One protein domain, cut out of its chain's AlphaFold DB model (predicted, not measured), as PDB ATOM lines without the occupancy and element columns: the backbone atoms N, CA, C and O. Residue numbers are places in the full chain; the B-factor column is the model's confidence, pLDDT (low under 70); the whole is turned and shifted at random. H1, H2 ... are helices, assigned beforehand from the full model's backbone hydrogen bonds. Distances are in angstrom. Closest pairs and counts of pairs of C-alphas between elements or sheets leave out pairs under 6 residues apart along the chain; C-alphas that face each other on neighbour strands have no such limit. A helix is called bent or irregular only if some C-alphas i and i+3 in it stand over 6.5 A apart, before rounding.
ATOM      1  N   ALA A 294     171.823 167.751 226.628       87.69
ATOM      2  CA  ALA A 294     173.267 167.657 226.838       87.69
ATOM      3  C   ALA A 294     173.822 168.879 227.594       87.69
ATOM      4  O   ALA A 294     174.608 168.724 228.523       87.69
ATOM      5  N   LEU A 295     173.370 170.091 227.258       90.56
ATOM      6  CA  LEU A 295     173.763 171.311 227.972       90.56
ATOM      7  C   LEU A 295     173.310 171.298 229.442       90.56
ATOM      8  O   LEU A 295     174.073 171.700 230.321       90.56
ATOM      9  N   LEU A 296     172.098 170.805 229.718       90.12
ATOM     10  CA  LEU A 296     171.586 170.632 231.082       90.12
ATOM     11  C   LEU A 296     172.411 169.614 231.886       90.12
ATOM     12  O   LEU A 296     172.688 169.853 233.059       90.12
ATOM     13  N   GLU A 297     172.835 168.511 231.263       90.25
ATOM     14  CA  GLU A 297     173.689 167.495 231.896       90.25
ATOM     15  C   GLU A 297     175.094 168.022 232.222       90.25
ATOM     16  O   GLU A 297     175.636 167.720 233.289       90.25
ATOM     17  N   ILE A 298     175.676 168.842 231.336       93.19
ATOM     18  CA  ILE A 298     176.950 169.530 231.598       93.19
ATOM     19  C   ILE A 298     176.790 170.446 232.821       93.19
ATOM     20  O   ILE A 298     177.624 170.443 233.729       93.19
ATOM     21  N   GLY A 299     175.694 171.206 232.870       91.38
ATOM     22  CA  GLY A 299     175.260 172.006 234.016       91.38
ATOM     23  C   GLY A 299     176.062 173.290 234.258       91.38
ATOM     24  O   GLY A 299     175.469 174.313 234.591       91.38
ATOM     25  N   ARG A 300     177.391 173.278 234.078       91.62
ATOM     26  CA  ARG A 300     178.271 174.438 234.306       91.62
ATOM     27  C   ARG A 300     179.464 174.494 233.332       91.62
ATOM     28  O   ARG A 300     179.956 173.435 232.942       91.62
ATOM     29  N   PRO A 301     179.945 175.696 232.936       92.69
ATOM     30  CA  PRO A 301     180.977 175.844 231.899       92.69
ATOM     31  C   PRO A 301     182.314 175.137 232.181       92.69
ATOM     32  O   PRO A 301     183.010 174.759 231.248       92.69
ATOM     33  N   ASP A 302     182.678 174.927 233.445       92.94
ATOM     34  CA  ASP A 302     183.913 174.248 233.858       92.94
ATOM     35  C   ASP A 302     183.918 172.735 233.581       92.94
ATOM     36  O   ASP A 302     184.985 172.133 233.582       92.94
ATOM     37  N   ARG A 303     182.759 172.128 233.292       94.12
ATOM     38  CA  ARG A 303     182.636 170.714 232.884       94.12
ATOM     39  C   ARG A 303     182.701 170.494 231.369       94.12
ATOM     40  O   ARG A 303     182.614 169.361 230.905       94.12
ATOM     41  N   VAL A 304     182.820 171.565 230.581       94.19
ATOM     42  CA  VAL A 304     182.910 171.474 229.116       94.19
ATOM     43  C   VAL A 304     184.136 170.678 228.635       94.19
ATOM     44  O   VAL A 304     183.934 169.851 227.743       94.19
ATOM     45  N   PRO A 305     185.346 170.819 229.220       93.88
ATOM     46  CA  PRO A 305     186.505 170.018 228.817       93.88
ATOM     47  C   PRO A 305     186.261 168.505 228.870       93.88
ATOM     48  O   PRO A 305     186.549 167.805 227.898       93.88
ATOM     49  N   ASP A 306     185.660 168.013 229.960       92.94
ATOM     50  CA  ASP A 306     185.344 166.590 230.147       92.94
ATOM     51  C   ASP A 306     184.377 166.099 229.057       92.94
ATOM     52  O   ASP A 306     184.559 165.045 228.447       92.94
ATOM     53  N   PHE A 307     183.361 166.909 228.748       92.69
ATOM     54  CA  PHE A 307     182.404 166.608 227.689       92.69
ATOM     55  C   PHE A 307     183.060 166.585 226.296       92.69
ATOM     56  O   PHE A 307     182.776 165.696 225.488       92.69
ATOM     57  N   ILE A 308     183.960 167.528 226.003       93.06
ATOM     58  CA  ILE A 308     184.720 167.554 224.745       93.06
ATOM     59  C   ILE A 308     185.614 166.312 224.618       93.06
ATOM     60  O   ILE A 308     185.713 165.733 223.530       93.06
ATOM     61  N   GLU A 309     186.211 165.848 225.717       92.88
ATOM     62  CA  GLU A 309     186.988 164.609 225.750       92.88
ATOM     63  C   GLU A 309     186.123 163.371 225.447       92.88
ATOM     64  O   GLU A 309     186.494 162.541 224.611       92.88
ATOM     65  N   GLU A 310     184.927 163.271 226.032       92.44
ATOM     66  CA  GLU A 310     183.975 162.195 225.727       92.44
ATOM     67  C   GLU A 310     183.539 162.190 224.253       92.44
ATOM     68  O   GLU A 310     183.413 161.123 223.639       92.44
ATOM     69  N   VAL A 311     183.339 163.373 223.658       92.12
ATOM     70  CA  VAL A 311     183.012 163.514 222.230       92.12
ATOM     71  C   VAL A 311     184.180 163.067 221.350       92.12
ATOM     72  O   VAL A 311     183.971 162.373 220.353       92.12
ATOM     73  N   ARG A 312     185.417 163.406 221.730       90.69
ATOM     74  CA  ARG A 312     186.637 162.993 221.017       90.69
ATOM     75  C   ARG A 312     186.802 161.474 221.002       90.69
ATOM     76  O   ARG A 312     187.154 160.910 219.964       90.69
ATOM     77  N   ASN A 313     186.515 160.828 222.131       91.06
ATOM     78  CA  ASN A 313     186.598 159.376 222.300       91.06
ATOM     79  C   ASN A 313     185.410 158.628 221.667       91.06
ATOM     80  O   ASN A 313     185.398 157.400 221.623       91.06
ATOM     81  N   GLY A 314     184.415 159.353 221.144       87.69
ATOM     82  CA  GLY A 314     183.236 158.777 220.504       87.69
ATOM     83  C   GLY A 314     182.204 158.216 221.484       87.69
ATOM     84  O   GLY A 314     181.256 157.567 221.047       87.69
ATOM     85  N   HIS A 315     182.352 158.479 222.787       89.69
ATOM     86  CA  HIS A 315     181.375 158.086 223.807       89.69
ATOM     87  C   HIS A 315     180.090 158.918 223.711       89.69
ATOM     88  O   HIS A 315     179.005 158.411 223.998       89.69
ATOM     89  N   ARG A 316     180.192 160.176 223.260       86.31
ATOM     90  CA  ARG A 316     179.044 161.054 222.982       86.31
ATOM     91  C   ARG A 316     179.157 161.756 221.634       86.31
ATOM     92  O   ARG A 316     180.228 161.864 221.045       86.31
ATOM     93  N   LYS A 317     178.024 162.264 221.143       85.69
ATOM     94  CA  LYS A 317     177.960 163.166 219.984       85.69
ATOM     95  C   LYS A 317     177.659 164.588 220.443       85.69
ATOM     96  O   LYS A 317     176.752 164.791 221.243       85.69
ATOM     97  N   LEU A 318     178.361 165.560 219.865       88.31
ATOM     98  CA  LEU A 318     178.024 166.975 219.995       88.31
ATOM     99  C   LEU A 318     176.961 167.344 218.949       88.31
ATOM    100  O   LEU A 318     177.262 167.498 217.764       88.31
ATOM    101  N   PHE A 319     175.705 167.441 219.383       86.81
ATOM    102  CA  PHE A 319     174.604 167.913 218.542       86.81
ATOM    103  C   PHE A 319     174.756 169.413 218.245       86.81
ATOM    104  O   PHE A 319     175.240 170.170 219.081       86.81
ATOM    105  N   GLY A 320     174.371 169.836 217.038       85.50
ATOM    106  CA  GLY A 320     174.574 171.213 216.566       85.50
ATOM    107  C   GLY A 320     175.953 171.486 215.944       85.50
ATOM    108  O   GLY A 320     176.208 172.603 215.505       85.50
ATOM    109  N   TYR A 321     176.834 170.481 215.854       88.19
ATOM    110  CA  TYR A 321     178.131 170.596 215.178       88.19
ATOM    111  C   TYR A 321     178.228 169.732 213.927       88.19
ATOM    112  O   TYR A 321     177.830 168.566 213.899       88.19
ATOM    113  N   GLY A 322     178.841 170.310 212.896       83.69
ATOM    114  CA  GLY A 322     178.963 169.708 211.579       83.69
ATOM    115  C   GLY A 322     177.671 169.815 210.771       83.69
ATOM    116  O   GLY A 322     176.560 169.926 211.294       83.69
ATOM    117  N   HIS A 323     177.826 169.786 209.450       81.56
ATOM    118  CA  HIS A 323     176.707 169.871 208.527       81.56
ATOM    119  C   HIS A 323     176.938 168.959 207.315       81.56
ATOM    120  O   HIS A 323     178.072 168.706 206.887       81.56
ATOM    121  N   ARG A 324     175.846 168.434 206.747       78.44
ATOM    122  CA  ARG A 324     175.917 167.559 205.566       78.44
ATOM    123  C   ARG A 324     176.442 168.324 204.352       78.44
ATOM    124  O   ARG A 324     177.376 167.860 203.703       78.44
ATOM    125  N   SER A 325     175.872 169.501 204.107       77.06
ATOM    126  CA  SER A 325     176.163 170.347 202.942       77.06
ATOM    127  C   SER A 325     177.242 171.402 203.189       77.06
ATOM    128  O   SER A 325     177.778 171.942 202.230       77.06
ATOM    129  N   TYR A 326     177.560 171.718 204.451       81.75
ATOM    130  CA  TYR A 326     178.520 172.771 204.794       81.75
ATOM    131  C   TYR A 326     179.766 172.135 205.393       81.75
ATOM    132  O   TYR A 326     179.686 171.380 206.361       81.75
ATOM    133  N   LYS A 327     180.916 172.402 204.773       80.69
ATOM    134  CA  LYS A 327     182.243 171.993 205.254       80.69
ATOM    135  C   LYS A 327     183.028 173.174 205.837       80.69
ATOM    136  O   LYS A 327     184.198 173.016 206.172       80.69
ATOM    137  N   GLY A 328     182.368 174.320 205.973       83.88
ATOM    138  CA  GLY A 328     182.812 175.538 206.642       83.88
ATOM    139  C   GLY A 328     181.696 176.082 207.546       83.88
ATOM    140  O   GLY A 328     180.716 175.365 207.777       83.88
ATOM    141  N   PRO A 329     181.833 177.321 208.054       84.69
ATOM    142  CA  PRO A 329     180.816 177.963 208.883       84.69
ATOM    143  C   PRO A 329     179.450 178.016 208.186       84.69
ATOM    144  O   PRO A 329     179.365 178.260 206.984       84.69
ATOM    145  N   ASP A 330     178.381 177.774 208.939       89.31
ATOM    146  CA  ASP A 330     177.012 177.879 208.433       89.31
ATOM    147  C   ASP A 330     176.619 179.366 208.297       89.31
ATOM    148  O   ASP A 330     176.693 180.098 209.293       89.31
ATOM    149  N   PRO A 331     176.162 179.820 207.110       88.69
ATOM    150  CA  PRO A 331     175.855 181.231 206.850       88.69
ATOM    151  C   PRO A 331     174.737 181.795 207.735       88.69
ATOM    152  O   PRO A 331     174.561 183.008 207.852       88.69
ATOM    153  N   ARG A 332     173.963 180.928 208.394       91.06
ATOM    154  CA  ARG A 332     172.850 181.326 209.262       91.06
ATOM    155  C   ARG A 332     173.284 181.624 210.695       91.06
ATOM    156  O   ARG A 332     172.554 182.307 211.405       91.06
ATOM    157  N   VAL A 333     174.456 181.159 211.136       90.94
ATOM    158  CA  VAL A 333     174.887 181.281 212.544       90.94
ATOM    159  C   VAL A 333     175.044 182.740 212.970       90.94
ATOM    160  O   VAL A 333     174.498 183.136 213.997       90.94
ATOM    161  N   ARG A 334     175.717 183.569 212.165       91.06
ATOM    162  CA  ARG A 334     175.897 185.003 212.463       91.06
ATOM    163  C   ARG A 334     174.559 185.760 212.549       91.06
ATOM    164  O   ARG A 334     174.345 186.449 213.547       91.06
ATOM    165  N   PRO A 335     173.630 185.621 211.580       93.38
ATOM    166  CA  PRO A 335     172.270 186.142 211.716       93.38
ATOM    167  C   PRO A 335     171.539 185.675 212.983       93.38
ATOM    168  O   PRO A 335     170.900 186.486 213.647       93.38
ATOM    169  N   ILE A 336     171.657 184.399 213.368       94.56
ATOM    170  CA  ILE A 336     171.037 183.871 214.597       94.56
ATOM    171  C   ILE A 336     171.619 184.544 215.842       94.56
ATOM    172  O   ILE A 336     170.869 184.967 216.719       94.56
ATOM    173  N   GLN A 337     172.940 184.702 215.910       92.25
ATOM    174  CA  GLN A 337     173.597 185.420 217.005       92.25
ATOM    175  C   GLN A 337     173.152 186.889 217.067       92.25
ATOM    176  O   GLN A 337     173.009 187.440 218.155       92.25
ATOM    177  N   SER A 338     172.889 187.521 215.917       93.88
ATOM    178  CA  SER A 338     172.297 188.865 215.872       93.88
ATOM    179  C   SER A 338     170.900 188.898 216.490       93.88
ATOM    180  O   SER A 338     170.614 189.797 217.272       93.88
ATOM    181  N   ILE A 339     170.046 187.917 216.180       95.38
ATOM    182  CA  ILE A 339     168.706 187.795 216.774       95.38
ATOM    183  C   ILE A 339     168.803 187.578 218.291       95.38
ATOM    184  O   ILE A 339     168.054 188.188 219.049       95.38
ATOM    185  N   LEU A 340     169.744 186.746 218.748       93.81
ATOM    186  CA  LEU A 340     169.965 186.515 220.177       93.81
ATOM    187  C   LEU A 340     170.357 187.796 220.914       93.81
ATOM    188  O   LEU A 340     169.861 188.026 222.009       93.81
ATOM    189  N   LYS A 341     171.191 188.660 220.325       91.94
ATOM    190  CA  LYS A 341     171.542 189.949 220.944       91.94
ATOM    191  C   LYS A 341     170.313 190.826 221.188       91.94
ATOM    192  O   LYS A 341     170.210 191.410 222.263       91.94
ATOM    193  N   ASP A 342     169.373 190.856 220.246       92.56
ATOM    194  CA  ASP A 342     168.137 191.642 220.372       92.56
ATOM    195  C   ASP A 342     167.196 191.092 221.459       92.56
ATOM    196  O   ASP A 342     166.465 191.856 222.085       92.56
ATOM    197  N   LEU A 343     167.238 189.780 221.719       92.38
ATOM    198  CA  LEU A 343     166.488 189.134 222.805       92.38
ATOM    199  C   LEU A 343     167.143 189.313 224.187       92.38
ATOM    200  O   LEU A 343     166.490 189.077 225.199       92.38
ATOM    201  N   ASN A 344     168.405 189.754 224.237       87.31
ATOM    202  CA  ASN A 344     169.186 190.018 225.451       87.31
ATOM    203  C   ASN A 344     169.192 188.868 226.499       87.31
ATOM    204  O   ASN A 344     168.812 189.078 227.655       87.31
ATOM    205  N   PRO A 345     169.695 187.663 226.159       79.56
ATOM    206  CA  PRO A 345     169.680 186.466 227.009       79.56
ATOM    207  C   PRO A 345     170.726 186.486 228.140       79.56
ATOM    208  O   PRO A 345     171.210 185.437 228.556       79.56
ATOM    209  N   SER A 346     171.128 187.659 228.639       67.50
ATOM    210  CA  SER A 346     172.294 187.857 229.524       67.50
ATOM    211  C   SER A 346     172.316 186.973 230.793       67.50
ATOM    212  O   SER A 346     173.377 186.739 231.381       67.50
ATOM    213  N   SER A 347     171.160 186.454 231.217       67.00
ATOM    214  CA  SER A 347     170.984 185.550 232.361       67.00
ATOM    215  C   SER A 347     170.963 184.050 232.012       67.00
ATOM    216  O   SER A 347     170.953 183.227 232.929       67.00
ATOM    217  N   ASN A 348     170.987 183.656 230.734       82.12
ATOM    218  CA  ASN A 348     170.847 182.260 230.320       82.12
ATOM    219  C   ASN A 348     172.152 181.466 230.533       82.12
ATOM    220  O   ASN A 348     173.111 181.556 229.765       82.12
ATOM    221  N   GLY A 349     172.189 180.659 231.599       84.75
ATOM    222  CA  GLY A 349     173.353 179.841 231.954       84.75
ATOM    223  C   GLY A 349     173.722 178.782 230.908       84.75
ATOM    224  O   GLY A 349     174.903 178.485 230.750       84.75
ATOM    225  N   LEU A 350     172.749 178.256 230.153       89.94
ATOM    226  CA  LEU A 350     172.999 177.254 229.112       89.94
ATOM    227  C   LEU A 350     173.678 177.864 227.881       89.94
ATOM    228  O   LEU A 350     174.533 177.217 227.278       89.94
ATOM    229  N   LEU A 351     173.358 179.119 227.546       90.56
ATOM    230  CA  LEU A 351     174.033 179.839 226.466       90.56
ATOM    231  C   LEU A 351     175.528 180.007 226.769       90.56
ATOM    232  O   LEU A 351     176.356 179.750 225.902       90.56
ATOM    233  N   LYS A 352     175.889 180.310 228.025       90.69
ATOM    234  CA  LYS A 352     177.300 180.393 228.455       90.69
ATOM    235  C   LYS A 352     178.041 179.060 228.313       90.69
ATOM    236  O   LYS A 352     179.227 179.047 227.993       90.69
ATOM    237  N   ILE A 353     177.359 177.933 228.542       93.25
ATOM    238  CA  ILE A 353     177.926 176.596 228.306       93.25
ATOM    239  C   ILE A 353     178.150 176.383 226.804       93.25
ATOM    240  O   ILE A 353     179.221 175.927 226.415       93.25
ATOM    241  N   ALA A 354     177.185 176.750 225.956       92.00
ATOM    242  CA  ALA A 354     177.320 176.638 224.504       92.00
ATOM    243  C   ALA A 354     178.451 177.517 223.940       92.00
ATOM    244  O   ALA A 354     179.246 177.045 223.132       92.00
ATOM    245  N   GLU A 355     178.589 178.759 224.411       91.50
ATOM    246  CA  GLU A 355     179.714 179.642 224.069       91.50
ATOM    247  C   GLU A 355     181.057 179.042 224.502       91.50
ATOM    248  O   GLU A 355     182.038 179.097 223.758       91.50
ATOM    249  N   ARG A 356     181.110 178.410 225.681       93.38
ATOM    250  CA  ARG A 356     182.317 177.718 226.144       93.38
ATOM    251  C   ARG A 356     182.647 176.491 225.287       93.38
ATOM    252  O   ARG A 356     183.815 176.292 224.961       93.38
ATOM    253  N   ILE A 357     181.641 175.709 224.885       93.44
ATOM    254  CA  ILE A 357     181.799 174.599 223.930       93.44
ATOM    255  C   ILE A 357     182.372 175.119 222.610       93.44
ATOM    256  O   ILE A 357     183.302 174.514 222.083       93.44
ATOM    257  N   GLU A 358     181.872 176.244 222.091       91.94
ATOM    258  CA  GLU A 358     182.382 176.826 220.847       91.94
ATOM    259  C   GLU A 358     183.846 177.257 220.957       91.94
ATOM    260  O   GLU A 358     184.641 176.943 220.065       91.94
ATOM    261  N   GLN A 359     184.224 177.910 222.057       91.69
ATOM    262  CA  GLN A 359     185.608 178.312 222.320       91.69
ATOM    263  C   GLN A 359     186.566 177.110 222.326       91.69
ATOM    264  O   GLN A 359     187.626 177.150 221.693       91.69
ATOM    265  N   GLU A 360     186.191 176.024 223.003       92.44
ATOM    266  CA  GLU A 360     187.024 174.822 223.081       92.44
ATOM    267  C   GLU A 360     187.042 174.045 221.761       92.44
ATOM    268  O   GLU A 360     188.114 173.739 221.239       92.44
ATOM    269  N   ALA A 361     185.882 173.811 221.142       90.94
ATOM    270  CA  ALA A 361     185.790 173.091 219.874       90.94
ATOM    271  C   ALA A 361     186.548 173.799 218.735       90.94
ATOM    272  O   ALA A 361     187.133 173.140 217.879       90.94
ATOM    273  N   THR A 362     186.588 175.136 218.726       89.06
ATOM    274  CA  THR A 362     187.306 175.912 217.696       89.06
ATOM    275  C   THR A 362     188.825 175.735 217.783       89.06
ATOM    276  O   THR A 362     189.520 175.792 216.764       89.06
ATOM    277  N   THR A 363     189.354 175.510 218.987       90.06
ATOM    278  CA  THR A 363     190.796 175.338 219.224       90.06
ATOM    279  C   THR A 363     191.235 173.871 219.222       90.06
ATOM    280  O   THR A 363     192.415 173.594 219.015       90.06
ATOM    281  N   ASP A 364     190.303 172.928 219.360       92.38
ATOM    282  CA  ASP A 364     190.580 171.495 219.419       92.38
ATOM    283  C   ASP A 364     190.885 170.866 218.032       92.38
ATOM    284  O   ASP A 364     190.234 171.113 217.008       92.38
ATOM    285  N   ASP A 365     191.919 170.022 217.984       91.81
ATOM    286  CA  ASP A 365     192.404 169.348 216.773       91.81
ATOM    287  C   ASP A 365     191.389 168.376 216.147       91.81
ATOM    288  O   ASP A 365     191.340 168.241 214.919       91.81
ATOM    289  N   TYR A 366     190.579 167.694 216.961       91.50
ATOM    290  CA  TYR A 366     189.567 166.737 216.511       91.50
ATOM    291  C   TYR A 366     188.528 167.419 215.616       91.50
ATOM    292  O   TYR A 366     188.202 166.890 214.546       91.50
ATOM    293  N   PHE A 367     188.047 168.595 216.030       91.69
ATOM    294  CA  PHE A 367     187.022 169.360 215.320       91.69
ATOM    295  C   PHE A 367     187.593 170.054 214.083       91.69
ATOM    296  O   PHE A 367     186.998 169.953 213.006       91.69
ATOM    297  N   ARG A 368     188.787 170.657 214.187       88.56
ATOM    298  CA  ARG A 368     189.465 171.309 213.053       88.56
ATOM    299  C   ARG A 368     189.771 170.333 211.919       88.56
ATOM    300  O   ARG A 368     189.413 170.597 210.772       88.56
ATOM    301  N   ARG A 369     190.361 169.167 212.222       89.81
ATOM    302  CA  ARG A 369     190.694 168.153 211.198       89.81
ATOM    303  C   ARG A 369     189.452 167.594 210.505       89.81
ATOM    304  O   ARG A 369     189.502 167.292 209.316       89.81
ATOM    305  N   ARG A 370     188.336 167.470 211.231       88.19
ATOM    306  CA  ARG A 370     187.055 166.976 210.697       88.19
ATOM    307  C   ARG A 370     186.166 168.075 210.109       88.19
ATOM    308  O   ARG A 370     185.098 167.747 209.594       88.19
ATOM    309  N   LYS A 371     186.599 169.342 210.154       88.56
ATOM    310  CA  LYS A 371     185.832 170.513 209.700       88.56
ATOM    311  C   LYS A 371     184.437 170.583 210.341       88.56
ATOM    312  O   LYS A 371     183.429 170.764 209.659       88.56
ATOM    313  N   LEU A 372     184.377 170.370 211.656       89.44
ATOM    314  CA  LEU A 372     183.142 170.422 212.436       89.44
ATOM    315  C   LEU A 372     182.954 171.832 213.001       89.44
ATOM    316  O   LEU A 372     183.647 172.221 213.934       89.44
ATOM    317  N   TYR A 373     182.006 172.570 212.433       90.06
ATOM    318  CA  TYR A 373     181.642 173.932 212.835       90.06
ATOM    319  C   TYR A 373     180.241 173.953 213.457       90.06
ATOM    320  O   TYR A 373     179.445 173.062 213.133       90.06
ATOM    321  N   PRO A 374     179.913 174.945 214.304       89.94
ATOM    322  CA  PRO A 374     178.545 175.133 214.767       89.94
ATOM    323  C   PRO A 374     177.618 175.375 213.571       89.94
ATOM    324  O   PRO A 374     177.959 176.098 212.630       89.94
ATOM    325  N   ASN A 375     176.452 174.743 213.599       88.88
ATOM    326  CA  ASN A 375     175.392 174.940 212.620       88.88
ATOM    327  C   ASN A 375     174.245 175.771 213.220       88.88
ATOM    328  O   ASN A 375     174.250 176.103 214.408       88.88
ATOM    329  N   ALA A 376     173.252 176.115 212.398       87.94
ATOM    330  CA  ALA A 376     172.115 176.924 212.839       87.94
ATOM    331  C   ALA A 376     171.361 176.362 214.060       87.94
ATOM    332  O   ALA A 376     170.855 177.142 214.863       87.94
ATOM    333  N   ASP A 377     171.299 175.040 214.235       85.38
ATOM    334  CA  ASP A 377     170.537 174.412 215.322       85.38
ATOM    335  C   ASP A 377     171.214 174.620 216.692       85.38
ATOM    336  O   ASP A 377     170.535 174.656 217.724       85.38
ATOM    337  N   PHE A 378     172.542 174.809 216.707       87.88
ATOM    338  CA  PHE A 378     173.325 175.006 217.930       87.88
ATOM    339  C   PHE A 378     172.961 176.298 218.664       87.88
ATOM    340  O   PHE A 378     172.745 176.270 219.873       87.88
ATOM    341  N   TYR A 379     172.834 177.413 217.938       89.62
ATOM    342  CA  TYR A 379     172.377 178.684 218.514       89.62
ATOM    343  C   TYR A 379     170.868 178.899 218.372       89.62
ATOM    344  O   TYR A 379     170.266 179.627 219.158       89.62
ATOM    345  N   GLY A 380     170.238 178.265 217.381       89.88
ATOM    346  CA  GLY A 380     168.829 178.473 217.075       89.88
ATOM    347  C   GLY A 380     167.891 178.035 218.193       89.88
ATOM    348  O   GLY A 380     166.888 178.704 218.420       89.88
TER     349      GLY A 380
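What this domain is: This is residues 294 to 380 of the 1060 residues of the protein "Citrate synthase" of Petromyces alliaceus (UniProt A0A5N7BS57). The longest helix, H4, runs through the middle of a small helical body: H1 and H2 pack on it, and H5 follows at a sharp corner just past its last residue. H3 and H6 make a second pair beside this group, and the last residues of H3 with the link after it, residues 341 to 348, stick out from the body. A long stretch with no named element, residues 313 to 332, leads from H2 to H3. The printed part has 87 residues with six named helices, H1 to H6 in order along the chain, and no named strand; the class is all helix. It is compact, with a radius of gyration of the C-alphas of 12.9 A and spans of 37 by 31 by 18 A.

Where its parts are: Find C-alpha 294 at (173.267, 167.657, 226.838); here H1 begins and takes residues 294 to 298. H2 follows at residues 301 to 312, 17.8 A long; it is irregular, with C-alphas 302 and 305 7.1 A apart. Look next at residues 333 to 343 for H3, 15.4 A long. H4, residues 349 to 363, starts at C-alpha 349 (173.353, 179.841, 231.954) and is 22.1 A long. H5 is residues 365 to 370, and H6 is residues 376 to 380, ending at C-alpha 380 (168.829, 178.473, 217.075).

How they stand to each other: Begin at H4, the hub, which touches three helices. H1 touches it at residues 350 to 354 alone; the closest C-alphas, those of Leu 295 and Leu 350, are 6.1 A apart. H2 touches H4 at a steep tilt of 48 degrees, the same way, closest at the C-alphas of Pro 301 and Ile 353, 4.8 A apart. H4 and H5 touch only at the corner, and only just, with 3 pairs of C-alphas within 8 A; the closest are those of Ala 361 and Phe 367, 6.0 A apart, and the lines are about perpendicular at 82 degrees. H6 is close to H4 but not clearly touching, with the C-alphas of Ala 354 and Phe 378 7.9 A apart. H6 touches H3, closest at the C-alphas of Val 333 and Ala 376, 5.2 A apart. H3 and H4 are apart. In H1, H3, H5 and H6 every O i to N i+4 pair is within hydrogen-bond range; in H2 it is 6 of 8 and in H4 10 of 11.

The domain as a whole: Look for the two C-alphas farthest apart at Asn 313 and Asp 342, 37.2 A from each other. The printed part has no cut. The link from H2 to H3 is long, with 20 residues, and the other four links are tight. Residues 341 to 348, of which 341 to 343 belong to H3, stand free. The mean pLDDT of the printed part is 89.1, and residues 346 to 347 are under 70.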